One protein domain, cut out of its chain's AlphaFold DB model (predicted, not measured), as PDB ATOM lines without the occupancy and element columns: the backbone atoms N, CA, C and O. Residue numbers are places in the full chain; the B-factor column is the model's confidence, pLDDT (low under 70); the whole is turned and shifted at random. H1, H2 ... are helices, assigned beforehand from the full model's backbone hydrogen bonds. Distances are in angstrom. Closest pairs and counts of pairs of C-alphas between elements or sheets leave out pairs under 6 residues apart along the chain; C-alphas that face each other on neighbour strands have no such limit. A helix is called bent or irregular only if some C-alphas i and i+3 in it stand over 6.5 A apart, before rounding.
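This is residues 2 to 99 and 182 to 223 of the 324 residues of an uncharacterized protein of Methanosarcinaceae archaeon (UniProt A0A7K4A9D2). One long helix, H1, has H5 packed alongside it at a shallow tilt and H4 slanting across it and splaying away; the short helices H2, H3 and H6 make a loose head near residue 39, where H1 ends. Residues 2 to 16, of which 3 to 16 belong to H1, stick out at the end of H1 away from this head; residues 90 to 99, at the far end of H4, also stick out, and so do residues 215 to 223, from the head itself. The printed part has 140 residues with six named helices, H1 to H6 in order, and no named strand: all helix. It is loose, with a radius of gyration of the C-alphas of 20.0 A, and elongated, spanning 66 by 37 by 26 A.

H1, residues 3 to 39, runs 53.1 A from C-alpha 3 at (21.787, 55.068, -54.944). H4, residues 68 to 95, spans 40.8 A, and H5, residues 182 to 205, 35.0 A. H2 is residues 42 to 48, H3 50 to 55, and H6 213 to 221, ending at C-alpha 221 (13.964, 31.281, 3.953). H3 is irregular: C-alphas 51 and 54 are 7.2 A apart.

H1 and H5 touch, the same way at a shallow tilt of 23 degrees; their closest C-alphas, of Phe 35 and Leu 199, are 5.3 A apart. With residues 22 to 38 alone, H1 touches H4, closest at C-alphas Phe 30 and Ser 81, 5.2 A, opposite ways at 37 degrees, only just a steep tilt. H4 and H5 are only just apart, closest 8.0 A. H2 touches H4 residues 69 to 73 alone, closest at C-alphas Gly 43 and Glu 69, 4.4 A. H2 touches H6, closest at C-alphas Met 42 and Pro 213, 6.1 A. H2 and H3 only just touch, only at the corner, with 3 pairs of C-alphas within 8 A, closest Leu 47 and Ser 53, 4.9 A. Every O i to N i+4 pair is within hydrogen-bond range in H1, H4 and H6, but 19 of 20 in H5, 0 of 3 in H2 and 0 of 2 in H3; O i to N i+3 pairs are 4 of 4 in H2 and 2 of 3 in H3.

The two farthest C-alphas, of Asp 2 and Asn 222, are 69.2 A apart. Residues 100 to 181 are not printed; C-alphas 99 and 182 are 23.8 A apart across the cut. The link from H3 to H4, 12 residues, is long. pLDDT is under 70 at residues 97 to 98, 182 and 220 to 223.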
ATOM      1  N   ASP A   2      19.386  54.549 -59.056       84.62
ATOM      2  CA  ASP A   2      19.482  55.598 -58.004       84.62
ATOM      3  C   ASP A   2      19.969  55.005 -56.665       84.62
ATOM      4  O   ASP A   2      19.315  54.124 -56.090       84.62
ATOM      5  N   ILE A   3      21.105  55.512 -56.169       83.94
ATOM      6  CA  ILE A   3      21.787  55.068 -54.944       83.94
ATOM      7  C   ILE A   3      20.882  55.222 -53.714       83.94
ATOM      8  O   ILE A   3      20.788  54.294 -52.909       83.94
ATOM      9  N   ILE A   4      20.137  56.330 -53.580       84.25
ATOM     10  CA  ILE A   4      19.227  56.521 -52.435       84.25
ATOM     11  C   ILE A   4      18.123  55.467 -52.473       84.25
ATOM     12  O   ILE A   4      17.786  54.859 -51.452       84.25
ATOM     13  N   LYS A   5      17.536  55.246 -53.653       86.38
ATOM     14  CA  LYS A   5      16.464  54.263 -53.832       86.38
ATOM     15  C   LYS A   5      16.964  52.848 -53.534       86.38
ATOM     16  O   LYS A   5      16.242  52.072 -52.902       86.38
ATOM     17  N   PHE A   6      18.194  52.530 -53.933       86.94
ATOM     18  CA  PHE A   6      18.845  51.265 -53.611       86.94
ATOM     19  C   PHE A   6      19.062  51.091 -52.102       86.94
ATOM     20  O   PHE A   6      18.597  50.092 -51.547       86.94
ATOM     21  N   VAL A   7      19.670  52.068 -51.420       85.31
ATOM     22  CA  VAL A   7      19.912  52.005 -49.968       85.31
ATOM     23  C   VAL A   7      18.591  51.897 -49.204       85.31
ATOM     24  O   VAL A   7      18.450  51.025 -48.349       85.31
ATOM     25  N   LYS A   8      17.555  52.657 -49.582       86.56
ATOM     26  CA  LYS A   8      16.207  52.529 -48.993       86.56
ATOM     27  C   LYS A   8      15.590  51.144 -49.199       86.56
ATOM     28  O   LYS A   8      14.894  50.620 -48.324       86.56
ATOM     29  N   ARG A   9      15.818  50.523 -50.359       85.56
ATOM     30  CA  ARG A   9      15.374  49.146 -50.612       85.56
ATOM     31  C   ARG A   9      16.143  48.165 -49.729       85.56
ATOM     32  O   ARG A   9      15.519  47.300 -49.117       85.56
ATOM     33  N   ALA A  10      17.459  48.324 -49.618       83.81
ATOM     34  CA  ALA A  10      18.308  47.507 -48.760       83.81
ATOM     35  C   ALA A  10      17.896  47.603 -47.283       83.81
ATOM     36  O   ALA A  10      17.766  46.579 -46.612       83.81
ATOM     37  N   THR A  11      17.595  48.805 -46.794       84.06
ATOM     38  CA  THR A  11      17.191  49.032 -45.400       84.06
ATOM     39  C   THR A  11      15.816  48.448 -45.108       84.06
ATOM     40  O   THR A  11      15.625  47.821 -44.063       84.06
ATOM     41  N   LYS A  12      14.864  48.552 -46.047       83.81
ATOM     42  CA  LYS A  12      13.552  47.893 -45.936       83.81
ATOM     43  C   LYS A  12      13.697  46.374 -45.858       83.81
ATOM     44  O   LYS A  12      13.089  45.748 -44.989       83.81
ATOM     45  N   VAL A  13      14.520  45.793 -46.728       83.12
ATOM     46  CA  VAL A  13      14.805  44.353 -46.725       83.12
ATOM     47  C   VAL A  13      15.449  43.942 -45.398       83.12
ATOM     48  O   VAL A  13      14.973  43.014 -44.747       83.12
ATOM     49  N   HIS A  14      16.459  44.680 -44.934       82.31
ATOM     50  CA  HIS A  14      17.103  44.429 -43.648       82.31
ATOM     51  C   HIS A  14      16.125  44.528 -42.468       82.31
ATOM     52  O   HIS A  14      16.165  43.684 -41.575       82.31
ATOM     53  N   LYS A  15      15.199  45.498 -42.474       83.00
ATOM     54  CA  LYS A  15      14.159  45.646 -41.443       83.00
ATOM     55  C   LYS A  15      13.240  44.426 -41.379       83.00
ATOM     56  O   LYS A  15      12.964  43.947 -40.282       83.00
ATOM     57  N   ILE A  16      12.784  43.923 -42.528       81.19
ATOM     58  CA  ILE A  16      11.913  42.739 -42.593       81.19
ATOM     59  C   ILE A  16      12.647  41.525 -42.034       81.19
ATOM     60  O   ILE A  16      12.138  40.857 -41.137       81.19
ATOM     61  N   TYR A  17      13.873  41.274 -42.491       81.88
ATOM     62  CA  TYR A  17      14.648  40.158 -41.967       81.88
ATOM     63  C   TYR A  17      14.953  40.321 -40.477       81.88
ATOM     64  O   TYR A  17      14.783  39.372 -39.723       81.88
ATOM     65  N   SER A  18      15.340  41.512 -40.020       81.56
ATOM     66  CA  SER A  18      15.556  41.795 -38.596       81.56
ATOM     67  C   SER A  18      14.307  41.486 -37.759       81.56
ATOM     68  O   SER A  18      14.422  40.880 -36.693       81.56
ATOM     69  N   ALA A  19      13.114  41.813 -38.267       83.62
ATOM     70  CA  ALA A  19      11.851  41.455 -37.629       83.62
ATOM     71  C   ALA A  19      11.630  39.933 -37.589       83.62
ATOM     72  O   ALA A  19      11.301  39.410 -36.526       83.62
ATOM     73  N   ILE A  20      11.893  39.215 -38.686       86.06
ATOM     74  CA  ILE A  20      11.824  37.742 -38.733       86.06
ATOM     75  C   ILE A  20      12.794  37.119 -37.719       86.06
ATOM     76  O   ILE A  20      12.424  36.214 -36.978       86.06
ATOM     77  N   TYR A  21      14.025  37.626 -37.622       85.00
ATOM     78  CA  TYR A  21      15.007  37.149 -36.645       85.00
ATOM     79  C   TYR A  21      14.592  37.435 -35.203       85.00
ATOM     80  O   TYR A  21      14.849  36.607 -34.325       85.00
ATOM     81  N   ALA A  22      13.975  38.589 -34.948       86.31
ATOM     82  CA  ALA A  22      13.434  38.917 -33.637       86.31
ATOM     83  C   ALA A  22      12.283  37.972 -33.266       86.31
ATOM     84  O   ALA A  22      12.271  37.465 -32.151       86.31
ATOM     85  N   LEU A  23      11.383  37.680 -34.209       89.44
ATOM     86  CA  LEU A  23      10.279  36.740 -34.024       89.44
ATOM     87  C   LEU A  23      10.792  35.318 -33.771       89.44
ATOM     88  O   LEU A  23      10.368  34.667 -32.826       89.44
ATOM     89  N   LEU A  24      11.766  34.849 -34.550       89.50
ATOM     90  CA  LEU A  24      12.348  33.522 -34.352       89.50
ATOM     91  C   LEU A  24      13.062  33.402 -32.998       89.50
ATOM     92  O   LEU A  24      12.997  32.369 -32.342       89.50
ATOM     93  N   SER A  25      13.739  34.469 -32.568       88.75
ATOM     94  CA  SER A  25      14.376  34.502 -31.246       88.75
ATOM     95  C   SER A  25      13.331  34.536 -30.128       88.75
ATOM     96  O   SER A  25      13.521  33.868 -29.122       88.75
ATOM     97  N   PHE A  26      12.219  35.249 -30.327       93.38
ATOM     98  CA  PHE A  26      11.078  35.247 -29.413       93.38
ATOM     99  C   PHE A  26      10.477  33.850 -29.245       93.38
ATOM    100  O   PHE A  26      10.323  33.402 -28.114       93.38
ATOM    101  N   ILE A  27      10.209  33.142 -30.349       93.31
ATOM    102  CA  ILE A  27       9.688  31.766 -30.315       93.31
ATOM    103  C   ILE A  27      10.647  30.852 -29.553       93.31
ATOM    104  O   ILE A  27      10.215  30.082 -28.703       93.31
ATOM    105  N   LEU A  28      11.948  30.953 -29.831       93.06
ATOM    106  CA  LEU A  28      12.946  30.117 -29.173       93.06
ATOM    107  C   LEU A  28      13.006  30.378 -27.663       93.06
ATOM    108  O   LEU A  28      12.981  29.430 -26.883       93.06
ATOM    109  N   ILE A  29      13.067  31.647 -27.251       93.75
ATOM    110  CA  ILE A  29      13.090  32.036 -25.833       93.75
ATOM    111  C   ILE A  29      11.806  31.570 -25.144       93.75
ATOM    112  O   ILE A  29      11.877  30.943 -24.094       93.75
ATOM    113  N   PHE A  30      10.653  31.803 -25.769       96.06
ATOM    114  CA  PHE A  30       9.356  31.362 -25.267       96.06
ATOM    115  C   PHE A  30       9.312  29.848 -25.039       96.06
ATOM    116  O   PHE A  30       9.016  29.416 -23.932       96.06
ATOM    117  N   LEU A  31       9.662  29.053 -26.056       95.25
ATOM    118  CA  LEU A  31       9.671  27.593 -25.958       95.25
ATOM    119  C   LEU A  31      10.648  27.099 -24.893       95.25
ATOM    120  O   LEU A  31      10.341  26.155 -24.177       95.25
ATOM    121  N   THR A  32      11.809  27.743 -24.771       94.56
ATOM    122  CA  THR A  32      12.824  27.364 -23.781       94.56
ATOM    123  C   THR A  32      12.340  27.651 -22.361       94.56
ATOM    124  O   THR A  32      12.451  26.788 -21.498       94.56
ATOM    125  N   ILE A  33      11.763  28.832 -22.116       95.31
ATOM    126  CA  ILE A  33      11.217  29.195 -20.802       95.31
ATOM    127  C   ILE A  33      10.025  28.303 -20.458       95.31
ATOM    128  O   ILE A  33       9.962  27.799 -19.343       95.31
ATOM    129  N   ALA A  34       9.128  28.047 -21.414       94.69
ATOM    130  CA  ALA A  34       7.997  27.147 -21.211       94.69
ATOM    131  C   ALA A  34       8.463  25.720 -20.890       94.69
ATOM    132  O   ALA A  34       7.960  25.110 -19.954       94.69
ATOM    133  N   PHE A  35       9.464  25.209 -21.615       93.94
ATOM    134  CA  PHE A  35      10.064  23.903 -21.347       93.94
ATOM    135  C   PHE A  35      10.644  23.822 -19.939       93.94
ATOM    136  O   PHE A  35      10.300  22.910 -19.193       93.94
ATOM    137  N   ILE A  36      11.461  24.801 -19.549       93.38
ATOM    138  CA  ILE A  36      12.025  24.875 -18.198       93.38
ATOM    139  C   ILE A  36      10.894  24.947 -17.164       93.38
ATOM    140  O   ILE A  36      10.888  24.179 -16.210       93.38
ATOM    141  N   GLY A  37       9.900  25.811 -17.365       92.06
ATOM    142  CA  GLY A  37       8.793  25.979 -16.428       92.06
ATOM    143  C   GLY A  37       8.000  24.692 -16.193       92.06
ATOM    144  O   GLY A  37       7.686  24.368 -15.050       92.06
ATOM    145  N   VAL A  38       7.716  23.941 -17.257       92.06
ATOM    146  CA  VAL A  38       6.998  22.662 -17.158       92.06
ATOM    147  C   VAL A  38       7.877  21.589 -16.508       92.06
ATOM    148  O   VAL A  38       7.416  20.899 -15.602       92.06
ATOM    149  N   VAL A  39       9.147  21.471 -16.913       92.38
ATOM    150  CA  VAL A  39      10.076  20.466 -16.364       92.38
ATOM    151  C   VAL A  39      10.316  20.675 -14.870       92.38
ATOM    152  O   VAL A  39      10.338  19.702 -14.128       92.38
ATOM    153  N   PHE A  40      10.457  21.915 -14.404       90.69
ATOM    154  CA  PHE A  40      10.668  22.233 -12.983       90.69
ATOM    155  C   PHE A  40       9.368  22.362 -12.179       90.69
ATOM    156  O   PHE A  40       9.379  22.899 -11.074       90.69
ATOM    157  N   ASN A  41       8.235  21.921 -12.738       88.56
ATOM    158  CA  ASN A  41       6.925  21.995 -12.096       88.56
ATOM    159  C   ASN A  41       6.624  23.386 -11.488       88.56
ATOM    160  O   ASN A  41       6.089  23.517 -10.381       88.56
ATOM    161  N   MET A  42       6.962  24.452 -12.228       88.00
ATOM    162  CA  MET A  42       6.712  25.843 -11.818       88.00
ATOM    163  C   MET A  42       5.213  26.149 -11.678       88.00
ATOM    164  O   MET A  42       4.840  27.157 -11.086       88.00
ATOM    165  N   GLY A  43       4.350  25.258 -12.175       85.81
ATOM    166  CA  GLY A  43       2.906  25.299 -11.968       85.81
ATOM    167  C   GLY A  43       2.500  25.231 -10.494       85.81
ATOM    168  O   GLY A  43       1.491  25.825 -10.124       85.81
ATOM    169  N   SER A  44       3.336  24.632  -9.638       85.75
ATOM    170  CA  SER A  44       3.120  24.575  -8.182       85.75
ATOM    171  C   SER A  44       2.986  25.959  -7.543       85.75
ATOM    172  O   SER A  44       2.368  26.089  -6.492       85.75
ATOM    173  N   ILE A  45       3.488  27.018  -8.197       85.38
ATOM    174  CA  ILE A  45       3.326  28.403  -7.730       85.38
ATOM    175  C   ILE A  45       1.842  28.788  -7.593       85.38
ATOM    176  O   ILE A  45       1.497  29.625  -6.763       85.38
ATOM    177  N   MET A  46       0.947  28.153  -8.359       86.12
ATOM    178  CA  MET A  46      -0.499  28.358  -8.230       86.12
ATOM    179  C   MET A  46      -1.041  28.041  -6.836       86.12
ATOM    180  O   MET A  46      -2.022  28.661  -6.441       86.12
ATOM    181  N   LEU A  47      -0.419  27.121  -6.089       85.69
ATOM    182  CA  LEU A  47      -0.844  26.792  -4.725       85.69
ATOM    183  C   LEU A  47      -0.702  27.988  -3.776       85.69
ATOM    184  O   LEU A  47      -1.497  28.129  -2.854       85.69
ATOM    185  N   PHE A  48       0.252  28.885  -4.038       85.94
ATOM    186  CA  PHE A  48       0.442  30.108  -3.252       85.94
ATOM    187  C   PHE A  48      -0.519  31.237  -3.651       85.94
ATOM    188  O   PHE A  48      -0.582  32.262  -2.975       85.94
ATOM    189  N   ILE A  49      -1.264  31.082  -4.750       87.44
ATOM    190  CA  ILE A  49      -2.224  32.071  -5.238       87.44
ATOM    191  C   ILE A  49      -3.627  31.534  -4.954       87.44
ATOM    192  O   ILE A  49      -4.174  30.747  -5.724       87.44
ATOM    193  N   GLU A  50      -4.227  31.996  -3.859       87.88
ATOM    194  CA  GLU A  50      -5.531  31.547  -3.347       87.88
ATOM    195  C   GLU A  50      -6.629  31.353  -4.423       87.88
ATOM    196  O   GLU A  50      -7.206  30.263  -4.471       87.88
ATOM    197  N   PRO A  51      -6.874  32.292  -5.369       89.62
ATOM    198  CA  PRO A  51      -7.910  32.107  -6.393       89.62
ATOM    199  C   PRO A  51      -7.587  31.035  -7.447       89.62
ATOM    200  O   PRO A  51      -8.484  30.607  -8.174       89.62
ATOM    201  N   LEU A  52      -6.324  30.614  -7.570       87.56
ATOM    202  CA  LEU A  52      -5.882  29.595  -8.528       87.56
ATOM    203  C   LEU A  52      -5.765  28.202  -7.900       87.56
ATOM    204  O   LEU A  52      -5.751  27.214  -8.638       87.56
ATOM    205  N   SER A  53      -5.750  28.109  -6.567       85.38
ATOM    206  CA  SER A  53      -5.645  26.844  -5.833       85.38
ATOM    207  C   SER A  53      -6.657  25.762  -6.257       85.38
ATOM    208  O   SER A  53      -6.231  24.614  -6.405       85.38
ATOM    209  N   PRO A  54      -7.940  26.059  -6.579       88.50
ATOM    210  CA  PRO A  54      -8.904  25.016  -6.949       88.50
ATOM    211  C   PRO A  54      -8.641  24.387  -8.324       88.50
ATOM    212  O   PRO A  54      -9.234  23.366  -8.665       88.50
ATOM    213  N   TYR A  55      -7.791  25.005  -9.147       87.06
ATOM    214  CA  TYR A  55      -7.506  24.550 -10.509       87.06
ATOM    215  C   TYR A  55      -6.268  23.650 -10.590       87.06
ATOM    216  O   TYR A  55      -6.036  23.024 -11.626       87.06
ATOM    217  N   VAL A  56      -5.478  23.562  -9.519       87.75
ATOM    218  CA  VAL A  56      -4.254  22.751  -9.476       87.75
ATOM    219  C   VAL A  56      -4.598  21.267  -9.617       87.75
ATOM    220  O   VAL A  56      -5.570  20.785  -9.040       87.75
ATOM    221  N   GLY A  57      -3.831  20.537 -10.435       84.44
ATOM    222  CA  GLY A  57      -4.072  19.115 -10.715       84.44
ATOM    223  C   GLY A  57      -5.294  18.792 -11.590       84.44
ATOM    224  O   GLY A  57      -5.401  17.661 -12.066       84.44
ATOM    225  N   ASN A  58      -6.173  19.762 -11.859       88.06
ATOM    226  CA  ASN A  58      -7.349  19.577 -12.704       88.06
ATOM    227  C   ASN A  58      -7.019  19.721 -14.198       88.06
ATOM    228  O   ASN A  58      -6.065  20.402 -14.600       88.06
ATOM    229  N   TYR A  59      -7.852  19.094 -15.030       89.19
ATOM    230  CA  TYR A  59      -7.759  19.161 -16.487       89.19
ATOM    231  C   TYR A  59      -8.884  20.035 -17.051       89.19
ATOM    232  O   TYR A  59     -10.035  19.882 -16.640       89.19
ATOM    233  N   PRO A  60      -8.586  20.932 -18.001       87.62
ATOM    234  CA  PRO A  60      -9.611  21.650 -18.737       87.62
ATOM    235  C   PRO A  60     -10.368  20.705 -19.669       87.62
ATOM    236  O   PRO A  60      -9.777  19.829 -20.303       87.62
ATOM    237  N   GLU A  61     -11.663  20.962 -19.842       86.12
ATOM    238  CA  GLU A  61     -12.543  20.177 -20.720       86.12
ATOM    239  C   GLU A  61     -12.014  20.081 -22.164       86.12
ATOM    240  O   GLU A  61     -12.135  19.044 -22.811       86.12
ATOM    241  N   PHE A  62     -11.369  21.142 -22.660       83.56
ATOM    242  CA  PHE A  62     -10.828  21.200 -24.023       83.56
ATOM    243  C   PHE A  62      -9.465  20.512 -24.198       83.56
ATOM    244  O   PHE A  62      -9.099  20.177 -25.324       83.56
ATOM    245  N   PHE A  63      -8.697  20.306 -23.120       83.12
ATOM    246  CA  PHE A  63      -7.357  19.707 -23.182       83.12
ATOM    247  C   PHE A  63      -7.173  18.660 -22.070       83.12
ATOM    248  O   PHE A  63      -6.480  18.923 -21.087       83.12
ATOM    249  N   PRO A  64      -7.717  17.439 -22.234       82.06
ATOM    250  CA  PRO A  64      -7.743  16.426 -21.171       82.06
ATOM    251  C   PRO A  64      -6.361  15.869 -20.794       82.06
ATOM    252  O   PRO A  64      -6.239  15.145 -19.816       82.06
ATOM    253  N   TYR A  65      -5.315  16.200 -21.556       85.44
ATOM    254  CA  TYR A  65      -3.943  15.743 -21.317       85.44
ATOM    255  C   TYR A  65      -3.043  16.823 -20.701       85.44
ATOM    256  O   TYR A  65      -1.917  16.527 -20.313       85.44
ATOM    257  N   ILE A  66      -3.500  18.079 -20.624       87.88
ATOM    258  CA  ILE A  66      -2.684  19.206 -20.155       87.88
ATOM    259  C   ILE A  66      -3.363  19.834 -18.943       87.88
ATOM    260  O   ILE A  66      -4.422  20.435 -19.068       87.88
ATOM    261  N   LYS A  67      -2.730  19.740 -17.773       91.12
ATOM    262  CA  LYS A  67      -3.220  20.351 -16.529       91.12
ATOM    263  C   LYS A  67      -3.279  21.885 -16.613       91.12
ATOM    264  O   LYS A  67      -2.444  22.498 -17.288       91.12
ATOM    265  N   TYR A  68      -4.194  22.513 -15.866       90.38
ATOM    266  CA  TYR A  68      -4.325  23.982 -15.798       90.38
ATOM    267  C   TYR A  68      -3.019  24.696 -15.411       90.38
ATOM    268  O   TYR A  68      -2.694  25.744 -15.970       90.38
ATOM    269  N   GLU A  69      -2.241  24.103 -14.508       90.69
ATOM    270  CA  GLU A  69      -0.955  24.634 -14.046       90.69
ATOM    271  C   GLU A  69       0.058  24.808 -15.187       90.69
ATOM    272  O   GLU A  69       0.683  25.862 -15.322       90.69
ATOM    273  N   ASN A  70       0.132  23.834 -16.096       91.31
ATOM    274  CA  ASN A  70       1.017  23.893 -17.256       91.31
ATOM    275  C   ASN A  70       0.554  24.955 -18.261       91.31
ATOM    276  O   ASN A  70       1.383  25.637 -18.863       91.31
ATOM    277  N   ILE A  71      -0.759  25.139 -18.421       91.75
ATOM    278  CA  ILE A  71      -1.318  26.176 -19.303       91.75
ATOM    279  C   ILE A  71      -0.935  27.566 -18.796       91.75
ATOM    280  O   ILE A  71      -0.493  28.409 -19.582       91.75
ATOM    281  N   LEU A  72      -1.051  27.804 -17.489       92.00
ATOM    282  CA  LEU A  72      -0.669  29.086 -16.908       92.00
ATOM    283  C   LEU A  72       0.841  29.320 -16.985       92.00
ATOM    284  O   LEU A  72       1.256  30.418 -17.348       92.00
ATOM    285  N   VAL A  73       1.667  28.297 -16.743       93.12
ATOM    286  CA  VAL A  73       3.125  28.397 -16.933       93.12
ATOM    287  C   VAL A  73       3.463  28.787 -18.372       93.12
ATOM    288  O   VAL A  73       4.294  29.673 -18.585       93.12
ATOM    289  N   ILE A  74       2.799  28.189 -19.365       93.94
ATOM    290  CA  ILE A  74       2.980  28.549 -20.777       93.94
ATOM    291  C   ILE A  74       2.563  30.010 -21.018       93.94
ATOM    292  O   ILE A  74       3.296  30.761 -21.665       93.94
ATOM    293  N   LEU A  75       1.436  30.455 -20.458       94.06
ATOM    294  CA  LEU A  75       0.958  31.832 -20.602       94.06
ATOM    295  C   LEU A  75       1.903  32.854 -19.945       94.06
ATOM    296  O   LEU A  75       2.264  33.854 -20.568       94.06
ATOM    297  N   CYS A  76       2.388  32.583 -18.735       94.06
ATOM    298  CA  CYS A  76       3.401  33.403 -18.069       94.06
ATOM    299  C   CYS A  76       4.714  33.431 -18.864       94.06
ATOM    300  O   CYS A  76       5.294  34.501 -19.063       94.06
ATOM    301  N   SER A  77       5.148  32.286 -19.399       94.62
ATOM    302  CA  SER A  77       6.351  32.182 -20.237       94.62
ATOM    303  C   SER A  77       6.250  33.047 -21.495       94.62
ATOM    304  O   SER A  77       7.242  33.644 -21.922       94.62
ATOM    305  N   PHE A  78       5.051  33.165 -22.077       95.12
ATOM    306  CA  PHE A  78       4.795  34.061 -23.203       95.12
ATOM    307  C   PHE A  78       5.030  35.523 -22.815       95.12
ATOM    308  O   PHE A  78       5.795  36.219 -23.486       95.12
ATOM    309  N   VAL A  79       4.435  35.970 -21.705       95.62
ATOM    310  CA  VAL A  79       4.575  37.346 -21.206       95.62
ATOM    311  C   VAL A  79       6.041  37.672 -20.909       95.62
ATOM    312  O   VAL A  79       6.568  38.665 -21.416       95.62
ATOM    313  N   VAL A  80       6.737  36.803 -20.170       95.25
ATOM    314  CA  VAL A  80       8.161  36.976 -19.835       95.25
ATOM    315  C   VAL A  80       9.032  37.032 -21.096       95.25
ATOM    316  O   VAL A  80       9.916  37.886 -21.204       95.25
ATOM    317  N   SER A  81       8.756  36.184 -22.092       94.94
ATOM    318  CA  SER A  81       9.487  36.194 -23.365       94.94
ATOM    319  C   SER A  81       9.328  37.521 -24.120       94.94
ATOM    320  O   SER A  81      10.302  38.033 -24.685       94.94
ATOM    321  N   VAL A  82       8.135  38.132 -24.095       93.69
ATOM    322  CA  VAL A  82       7.901  39.440 -24.734       93.69
ATOM    323  C   VAL A  82       8.792  40.502 -24.093       93.69
ATOM    324  O   VAL A  82       9.486  41.232 -24.812       93.69
ATOM    325  N   PHE A  83       8.827  40.551 -22.758       94.69
ATOM    326  CA  PHE A  83       9.679  41.486 -22.027       94.69
ATOM    327  C   PHE A  83      11.158  41.262 -22.339       94.69
ATOM    328  O   PHE A  83      11.840  42.212 -22.723       94.69
ATOM    329  N   LEU A  84      11.655  40.024 -22.276       93.88
ATOM    330  CA  LEU A  84      13.063  39.721 -22.556       93.88
ATOM    331  C   LEU A  84      13.490  40.149 -23.964       93.88
ATOM    332  O   LEU A  84      14.545  40.759 -24.140       93.88
ATOM    333  N   VAL A  85      12.667  39.893 -24.983       92.19
ATOM    334  CA  VAL A  85      12.979  40.313 -26.359       92.19
ATOM    335  C   VAL A  85      12.986  41.834 -26.496       92.19
ATOM    336  O   VAL A  85      13.811  42.386 -27.235       92.19
ATOM    337  N   LEU A  86      12.091  42.523 -25.789       91.12
ATOM    338  CA  LEU A  86      12.055  43.979 -25.746       91.12
ATOM    339  C   LEU A  86      13.320  44.531 -25.070       91.12
ATOM    340  O   LEU A  86      13.982  45.393 -25.653       91.12
ATOM    341  N   PHE A  87      13.722  43.971 -23.927       91.00
ATOM    342  CA  PHE A  87      14.971  44.313 -23.239       91.00
ATOM    343  C   PHE A  87      16.197  44.109 -24.136       91.00
ATOM    344  O   PHE A  87      16.995  45.031 -24.303       91.00
ATOM    345  N   ILE A  88      16.315  42.957 -24.803       88.94
ATOM    346  CA  ILE A  88      17.422  42.677 -25.735       88.94
ATOM    347  C   ILE A  88      17.463  43.715 -26.868       88.94
ATOM    348  O   ILE A  88      18.538  44.197 -27.237       88.94
ATOM    349  N   LYS A  89      16.304  44.104 -27.417       86.38
ATOM    350  CA  LYS A  89      16.226  45.153 -28.449       86.38
ATOM    351  C   LYS A  89      16.658  46.519 -27.923       86.38
ATOM    352  O   LYS A  89      17.351  47.235 -28.649       86.38
ATOM    353  N   ILE A  90      16.260  46.881 -26.704       87.12
ATOM    354  CA  ILE A  90      16.668  48.139 -26.067       87.12
ATOM    355  C   ILE A  90      18.184  48.157 -25.881       87.12
ATOM    356  O   ILE A  90      18.831  49.090 -26.350       87.12
ATOM    357  N   ILE A  91      18.762  47.104 -25.300       86.50
ATOM    358  CA  ILE A  91      20.212  46.990 -25.080       86.50
ATOM    359  C   ILE A  91      20.967  47.098 -26.410       86.50
ATOM    360  O   ILE A  91      21.931  47.854 -26.530       86.50
ATOM    361  N   PHE A  92      20.497  46.406 -27.452       82.94
ATOM    362  CA  PHE A  92      21.123  46.477 -28.771       82.94
ATOM    363  C   PHE A  92      21.029  47.877 -29.396       82.94
ATOM    364  O   PHE A  92      21.956  48.319 -30.076       82.94
ATOM    365  N   LYS A  93      19.920  48.592 -29.165       81.25
ATOM    366  CA  LYS A  93      19.747  49.978 -29.614       81.25
ATOM    367  C   LYS A  93      20.664  50.939 -28.851       81.25
ATOM    368  O   LYS A  93      21.233  51.819 -29.483       81.25
ATOM    369  N   LEU A  94      20.825  50.754 -27.540       81.94
ATOM    370  CA  LEU A  94      21.706  51.574 -26.701       81.94
ATOM    371  C   LEU A  94      23.183  51.379 -27.062       81.94
ATOM    372  O   LEU A  94      23.928  52.353 -27.140       81.94
ATOM    373  N   ARG A  95      23.597  50.137 -27.343       81.31
ATOM    374  CA  ARG A  95      24.986  49.822 -27.703       81.31
ATOM    375  C   ARG A  95      25.370  50.318 -29.097       81.31
ATOM    376  O   ARG A  95      26.511  50.708 -29.313       81.31
ATOM    377  N   ASN A  96      24.444  50.284 -30.055       72.81
ATOM    378  CA  ASN A  96      24.739  50.576 -31.457       72.81
ATOM    379  C   ASN A  96      24.119  51.921 -31.868       72.81
ATOM    380  O   ASN A  96      22.952  51.966 -32.267       72.81
ATOM    381  N   LYS A  97      24.904  53.005 -31.796       67.12
ATOM    382  CA  LYS A  97      24.461  54.384 -32.096       67.12
ATOM    383  C   LYS A  97      24.286  54.711 -33.594       67.12
ATOM    384  O   LYS A  97      23.692  55.734 -33.902       67.12
ATOM    385  N   GLY A  98      24.736  53.853 -34.516       67.81
ATOM    386  CA  GLY A  98      24.665  54.120 -35.965       67.81
ATOM    387  C   GLY A  98      23.250  54.065 -36.554       67.81
ATOM    388  O   GLY A  98      22.389  53.310 -36.065       67.81
ATOM    389  N   THR A  99      23.013  54.828 -37.624       74.44
ATOM    390  CA  THR A  99      21.717  54.873 -38.323       74.44
ATOM    391  C   THR A  99      21.389  53.530 -38.992       74.44
ATOM    392  O   THR A  99      22.229  52.641 -39.138       74.44
ATOM    393  N   LYS A 182      21.537  32.961 -44.426       67.75
ATOM    394  CA  LYS A 182      20.524  31.884 -44.339       67.75
ATOM    395  C   LYS A 182      20.891  30.750 -43.364       67.75
ATOM    396  O   LYS A 182      20.014  30.194 -42.709       67.75
ATOM    397  N   LYS A 183      22.187  30.434 -43.224       72.38
ATOM    398  CA  LYS A 183      22.678  29.380 -42.312       72.38
ATOM    399  C   LYS A 183      22.363  29.682 -40.839       72.38
ATOM    400  O   LYS A 183      22.012  28.777 -40.090       72.38
ATOM    401  N   ARG A 184      22.427  30.957 -40.430       72.25
ATOM    402  CA  ARG A 184      22.192  31.365 -39.036       72.25
ATOM    403  C   ARG A 184      20.710  31.316 -38.655       72.25
ATOM    404  O   ARG A 184      20.396  30.976 -37.519       72.25
ATOM    405  N   SER A 185      19.799  31.634 -39.580       74.19
ATOM    406  CA  SER A 185      18.357  31.456 -39.355       74.19
ATOM    407  C   SER A 185      17.961  29.985 -39.300       74.19
ATOM    408  O   SER A 185      17.154  29.622 -38.454       74.19
ATOM    409  N   LEU A 186      18.551  29.137 -40.152       81.69
ATOM    410  CA  LEU A 186      18.203  27.715 -40.212       81.69
ATOM    411  C   LEU A 186      18.475  27.003 -38.879       81.69
ATOM    412  O   LEU A 186      17.605  26.301 -38.381       81.69
ATOM    413  N   SER A 187      19.636  27.247 -38.264       83.88
ATOM    414  CA  SER A 187      19.994  26.656 -36.964       83.88
ATOM    415  C   SER A 187      18.963  26.971 -35.874       83.88
ATOM    416  O   SER A 187      18.560  26.078 -35.135       83.88
ATOM    417  N   LYS A 188      18.476  28.215 -35.815       86.31
ATOM    418  CA  LYS A 188      17.440  28.610 -34.851       86.31
ATOM    419  C   LYS A 188      16.097  27.933 -35.119       86.31
ATOM    420  O   LYS A 188      15.421  27.571 -34.165       86.31
ATOM    421  N   VAL A 189      15.718  27.756 -36.388       88.44
ATOM    422  CA  VAL A 189      14.489  27.033 -36.756       88.44
ATOM    423  C   VAL A 189      14.588  25.576 -36.313       88.44
ATOM    424  O   VAL A 189      13.709  25.106 -35.596       88.44
ATOM    425  N   VAL A 190      15.680  24.890 -36.659       90.62
ATOM    426  CA  VAL A 190      15.909  23.490 -36.264       90.62
ATOM    427  C   VAL A 190      15.878  23.342 -34.743       90.62
ATOM    428  O   VAL A 190      15.187  22.469 -34.229       90.62
ATOM    429  N   LEU A 191      16.552  24.243 -34.022       92.25
ATOM    430  CA  LEU A 191      16.549  24.239 -32.562       92.25
ATOM    431  C   LEU A 191      15.144  24.476 -31.990       92.25
ATOM    432  O   LEU A 191      14.744  23.775 -31.069       92.25
ATOM    433  N   SER A 192      14.369  25.415 -32.546       92.19
ATOM    434  CA  SER A 192      12.997  25.659 -32.083       92.19
ATOM    435  C   SER A 192      12.083  24.452 -32.294       92.19
ATOM    436  O   SER A 192      11.304  24.124 -31.404       92.19
ATOM    437  N   VAL A 193      12.225  23.745 -33.422       93.50
ATOM    438  CA  VAL A 193      11.475  22.511 -33.690       93.50
ATOM    439  C   VAL A 193      11.865  21.435 -32.680       93.50
ATOM    440  O   VAL A 193      10.990  20.838 -32.060       93.50
ATOM    441  N   PHE A 194      13.161  21.248 -32.431       94.56
ATOM    442  CA  PHE A 194      13.646  20.292 -31.438       94.56
ATOM    443  C   PHE A 194      13.097  20.572 -30.028       94.56
ATOM    444  O   PHE A 194      12.527  19.679 -29.405       94.56
ATOM    445  N   VAL A 195      13.177  21.821 -29.554       94.56
ATOM    446  CA  VAL A 195      12.642  22.209 -28.235       94.56
ATOM    447  C   VAL A 195      11.121  22.049 -28.183       94.56
ATOM    448  O   VAL A 195      10.591  21.620 -27.164       94.56
ATOM    449  N   SER A 196      10.406  22.332 -29.276       93.06
ATOM    450  CA  SER A 196       8.953  22.131 -29.318       93.06
ATOM    451  C   SER A 196       8.561  20.657 -29.190       93.06
ATOM    452  O   SER A 196       7.634  20.344 -28.450       93.06
ATOM    453  N   ILE A 197       9.301  19.750 -29.838       93.81
ATOM    454  CA  ILE A 197       9.072  18.303 -29.728       93.81
ATOM    455  C   ILE A 197       9.317  17.843 -28.288       93.81
ATOM    456  O   ILE A 197       8.504  17.101 -27.741       93.81
ATOM    457  N   LEU A 198      10.393  18.322 -27.653       93.44
ATOM    458  CA  LEU A 198      10.683  18.017 -26.251       93.44
ATOM    459  C   LEU A 198       9.592  18.530 -25.307       93.44
ATOM    460  O   LEU A 198       9.155  17.793 -24.431       93.44
ATOM    461  N   LEU A 199       9.118  19.764 -25.502       92.94
ATOM    462  CA  LEU A 199       8.034  20.335 -24.701       92.94
ATOM    463  C   LEU A 199       6.754  19.505 -24.824       92.94
ATOM    464  O   LEU A 199       6.134  19.190 -23.813       92.94
ATOM    465  N   ILE A 200       6.382  19.112 -26.043       91.75
ATOM    466  CA  ILE A 200       5.220  18.249 -26.277       91.75
ATOM    467  C   ILE A 200       5.410  16.904 -25.567       91.75
ATOM    468  O   ILE A 200       4.519  16.469 -24.846       91.75
ATOM    469  N   ALA A 201       6.575  16.266 -25.709       91.75
ATOM    470  CA  ALA A 201       6.859  14.991 -25.053       91.75
ATOM    471  C   ALA A 201       6.737  15.085 -23.522       91.75
ATOM    472  O   ALA A 201       6.110  14.225 -22.904       91.75
ATOM    473  N   VAL A 202       7.271  16.147 -22.911       91.25
ATOM    474  CA  VAL A 202       7.156  16.389 -21.464       91.25
ATOM    475  C   VAL A 202       5.698  16.599 -21.046       91.25
ATOM    476  O   VAL A 202       5.261  16.011 -20.061       91.25
ATOM    477  N   LEU A 203       4.919  17.366 -21.815       89.31
ATOM    478  CA  LEU A 203       3.501  17.595 -21.523       89.31
ATOM    479  C   LEU A 203       2.670  16.305 -21.577       89.31
ATOM    480  O   LEU A 203       1.805  16.118 -20.730       89.31
ATOM    481  N   PHE A 204       2.937  15.413 -22.537       87.12
ATOM    482  CA  PHE A 204       2.207  14.145 -22.676       87.12
ATOM    483  C   PHE A 204       2.624  13.083 -21.659       87.12
ATOM    484  O   PHE A 204       1.791  12.311 -21.196       87.12
ATOM    485  N   THR A 205       3.915  13.010 -21.345       87.44
ATOM    486  CA  THR A 205       4.437  12.018 -20.394       87.44
ATOM    487  C   THR A 205       4.227  12.439 -18.943       87.44
ATOM    488  O   THR A 205       4.272  11.593 -18.056       87.44
ATOM    489  N   GLY A 206       4.016  13.736 -18.692       81.69
ATOM    490  CA  GLY A 206       3.917  14.286 -17.344       81.69
ATOM    491  C   GLY A 206       5.230  14.205 -16.563       81.69
ATOM    492  O   GLY A 206       5.204  14.311 -15.340       81.69
ATOM    493  N   ILE A 207       6.367  14.000 -17.241       83.56
ATOM    494  CA  ILE A 207       7.678  13.923 -16.588       83.56
ATOM    495  C   ILE A 207       7.999  15.289 -15.986       83.56
ATOM    496  O   ILE A 207       8.234  16.261 -16.701       83.56
ATOM    497  N   GLN A 208       8.032  15.346 -14.662       82.69
ATOM    498  CA  GLN A 208       8.412  16.526 -13.901       82.69
ATOM    499  C   GLN A 208       9.660  16.212 -13.077       82.69
ATOM    500  O   GLN A 208       9.857  15.092 -12.604       82.69
ATOM    501  N   SER A 209      10.527  17.209 -12.941       81.19
ATOM    502  CA  SER A 209      11.659  17.170 -12.026       81.19
ATOM    503  C   SER A 209      11.146  17.099 -10.584       81.19
ATOM    504  O   SER A 209      10.165  17.775 -10.268       81.19
ATOM    505  N   PRO A 210      11.823  16.359  -9.686       78.75
ATOM    506  CA  PRO A 210      11.520  16.403  -8.255       78.75
ATOM    507  C   PRO A 210      11.813  17.779  -7.636       78.75
ATOM    508  O   PRO A 210      11.353  18.076  -6.542       78.75
ATOM    509  N   VAL A 211      12.578  18.631  -8.325       76.25
ATOM    510  CA  VAL A 211      12.901  19.981  -7.860       76.25
ATOM    511  C   VAL A 211      11.745  20.927  -8.188       76.25
ATOM    512  O   VAL A 211      11.599  21.351  -9.336       76.25
ATOM    513  N   THR A 212      10.949  21.264  -7.175       77.75
ATOM    514  CA  THR A 212       9.840  22.226  -7.244       77.75
ATOM    515  C   THR A 212      10.268  23.623  -6.766       77.75
ATOM    516  O   THR A 212      11.288  23.771  -6.085       77.75
ATOM    517  N   PRO A 213       9.495  24.680  -7.088       77.31
ATOM    518  CA  PRO A 213       9.723  26.035  -6.572       77.31
ATOM    519  C   PRO A 213       9.773  26.119  -5.040       77.31
ATOM    520  O   PRO A 213      10.472  26.970  -4.498       77.31
ATOM    521  N   GLU A 214       9.057  25.230  -4.353       76.81
ATOM    522  CA  GLU A 214       8.991  25.149  -2.892       76.81
ATOM    523  C   GLU A 214      10.365  24.863  -2.276       76.81
ATOM    524  O   GLU A 214      10.807  25.611  -1.408       76.81
ATOM    525  N   HIS A 215      11.120  23.910  -2.831       75.94
ATOM    526  CA  HIS A 215      12.491  23.623  -2.391       75.94
ATOM    527  C   HIS A 215      13.443  24.817  -2.542       75.94
ATOM    528  O   HIS A 215      14.360  25.003  -1.736       75.94
ATOM    529  N   PHE A 216      13.239  25.655  -3.563       71.56
ATOM    530  CA  PHE A 216      14.000  26.896  -3.683       71.56
ATOM    531  C   PHE A 216      13.597  27.888  -2.591       71.56
ATOM    532  O   PHE A 216      14.481  28.477  -1.974       71.56
ATOM    533  N   MET A 217      12.298  28.057  -2.327       73.38
ATOM    534  CA  MET A 217      11.814  28.974  -1.290       73.38
ATOM    535  C   MET A 217      12.307  28.578   0.099       73.38
ATOM    536  O   MET A 217      12.837  29.439   0.792       73.38
ATOM    537  N   GLU A 218      12.259  27.294   0.455       74.75
ATOM    538  CA  GLU A 218      12.815  26.780   1.715       74.75
ATOM    539  C   GLU A 218      14.310  27.095   1.856       74.75
ATOM    540  O   GLU A 218      14.786  27.472   2.926       74.75
ATOM    541  N   THR A 219      15.068  26.991   0.761       71.88
ATOM    542  CA  THR A 219      16.501  27.314   0.757       71.88
ATOM    543  C   THR A 219      16.751  28.811   0.973       71.88
ATOM    544  O   THR A 219      17.723  29.177   1.633       71.88
ATOM    545  N   PHE A 220      15.888  29.687   0.445       63.22
ATOM    546  CA  PHE A 220      15.998  31.132   0.665       63.22
ATOM    547  C   PHE A 220      15.540  31.546   2.069       63.22
ATOM    548  O   PHE A 220      16.194  32.387   2.677       63.22
ATOM    549  N   THR A 221      14.476  30.945   2.613       62.88
ATOM    550  CA  THR A 221      13.964  31.281   3.953       62.88
ATOM    551  C   THR A 221      14.851  30.749   5.074       62.88
ATOM    552  O   THR A 221      14.970  31.386   6.115       62.88
ATOM    553  N   ASN A 222      15.525  29.614   4.864       60.50
ATOM    554  CA  ASN A 222      16.415  29.022   5.866       60.50
ATOM    555  C   ASN A 222      17.811  29.669   5.904       60.50
ATOM    556  O   ASN A 222      18.623  29.307   6.757       60.50
ATOM    557  N   ASN A 223      18.106  30.618   5.007       53.69
ATOM    558  CA  ASN A 223      19.389  31.326   4.976       53.69
ATOM    559  C   ASN A 223      19.367  32.672   5.728       53.69
ATOM    560  O   ASN A 223      20.403  33.328   5.839       53.69
TER     561      ASN A 223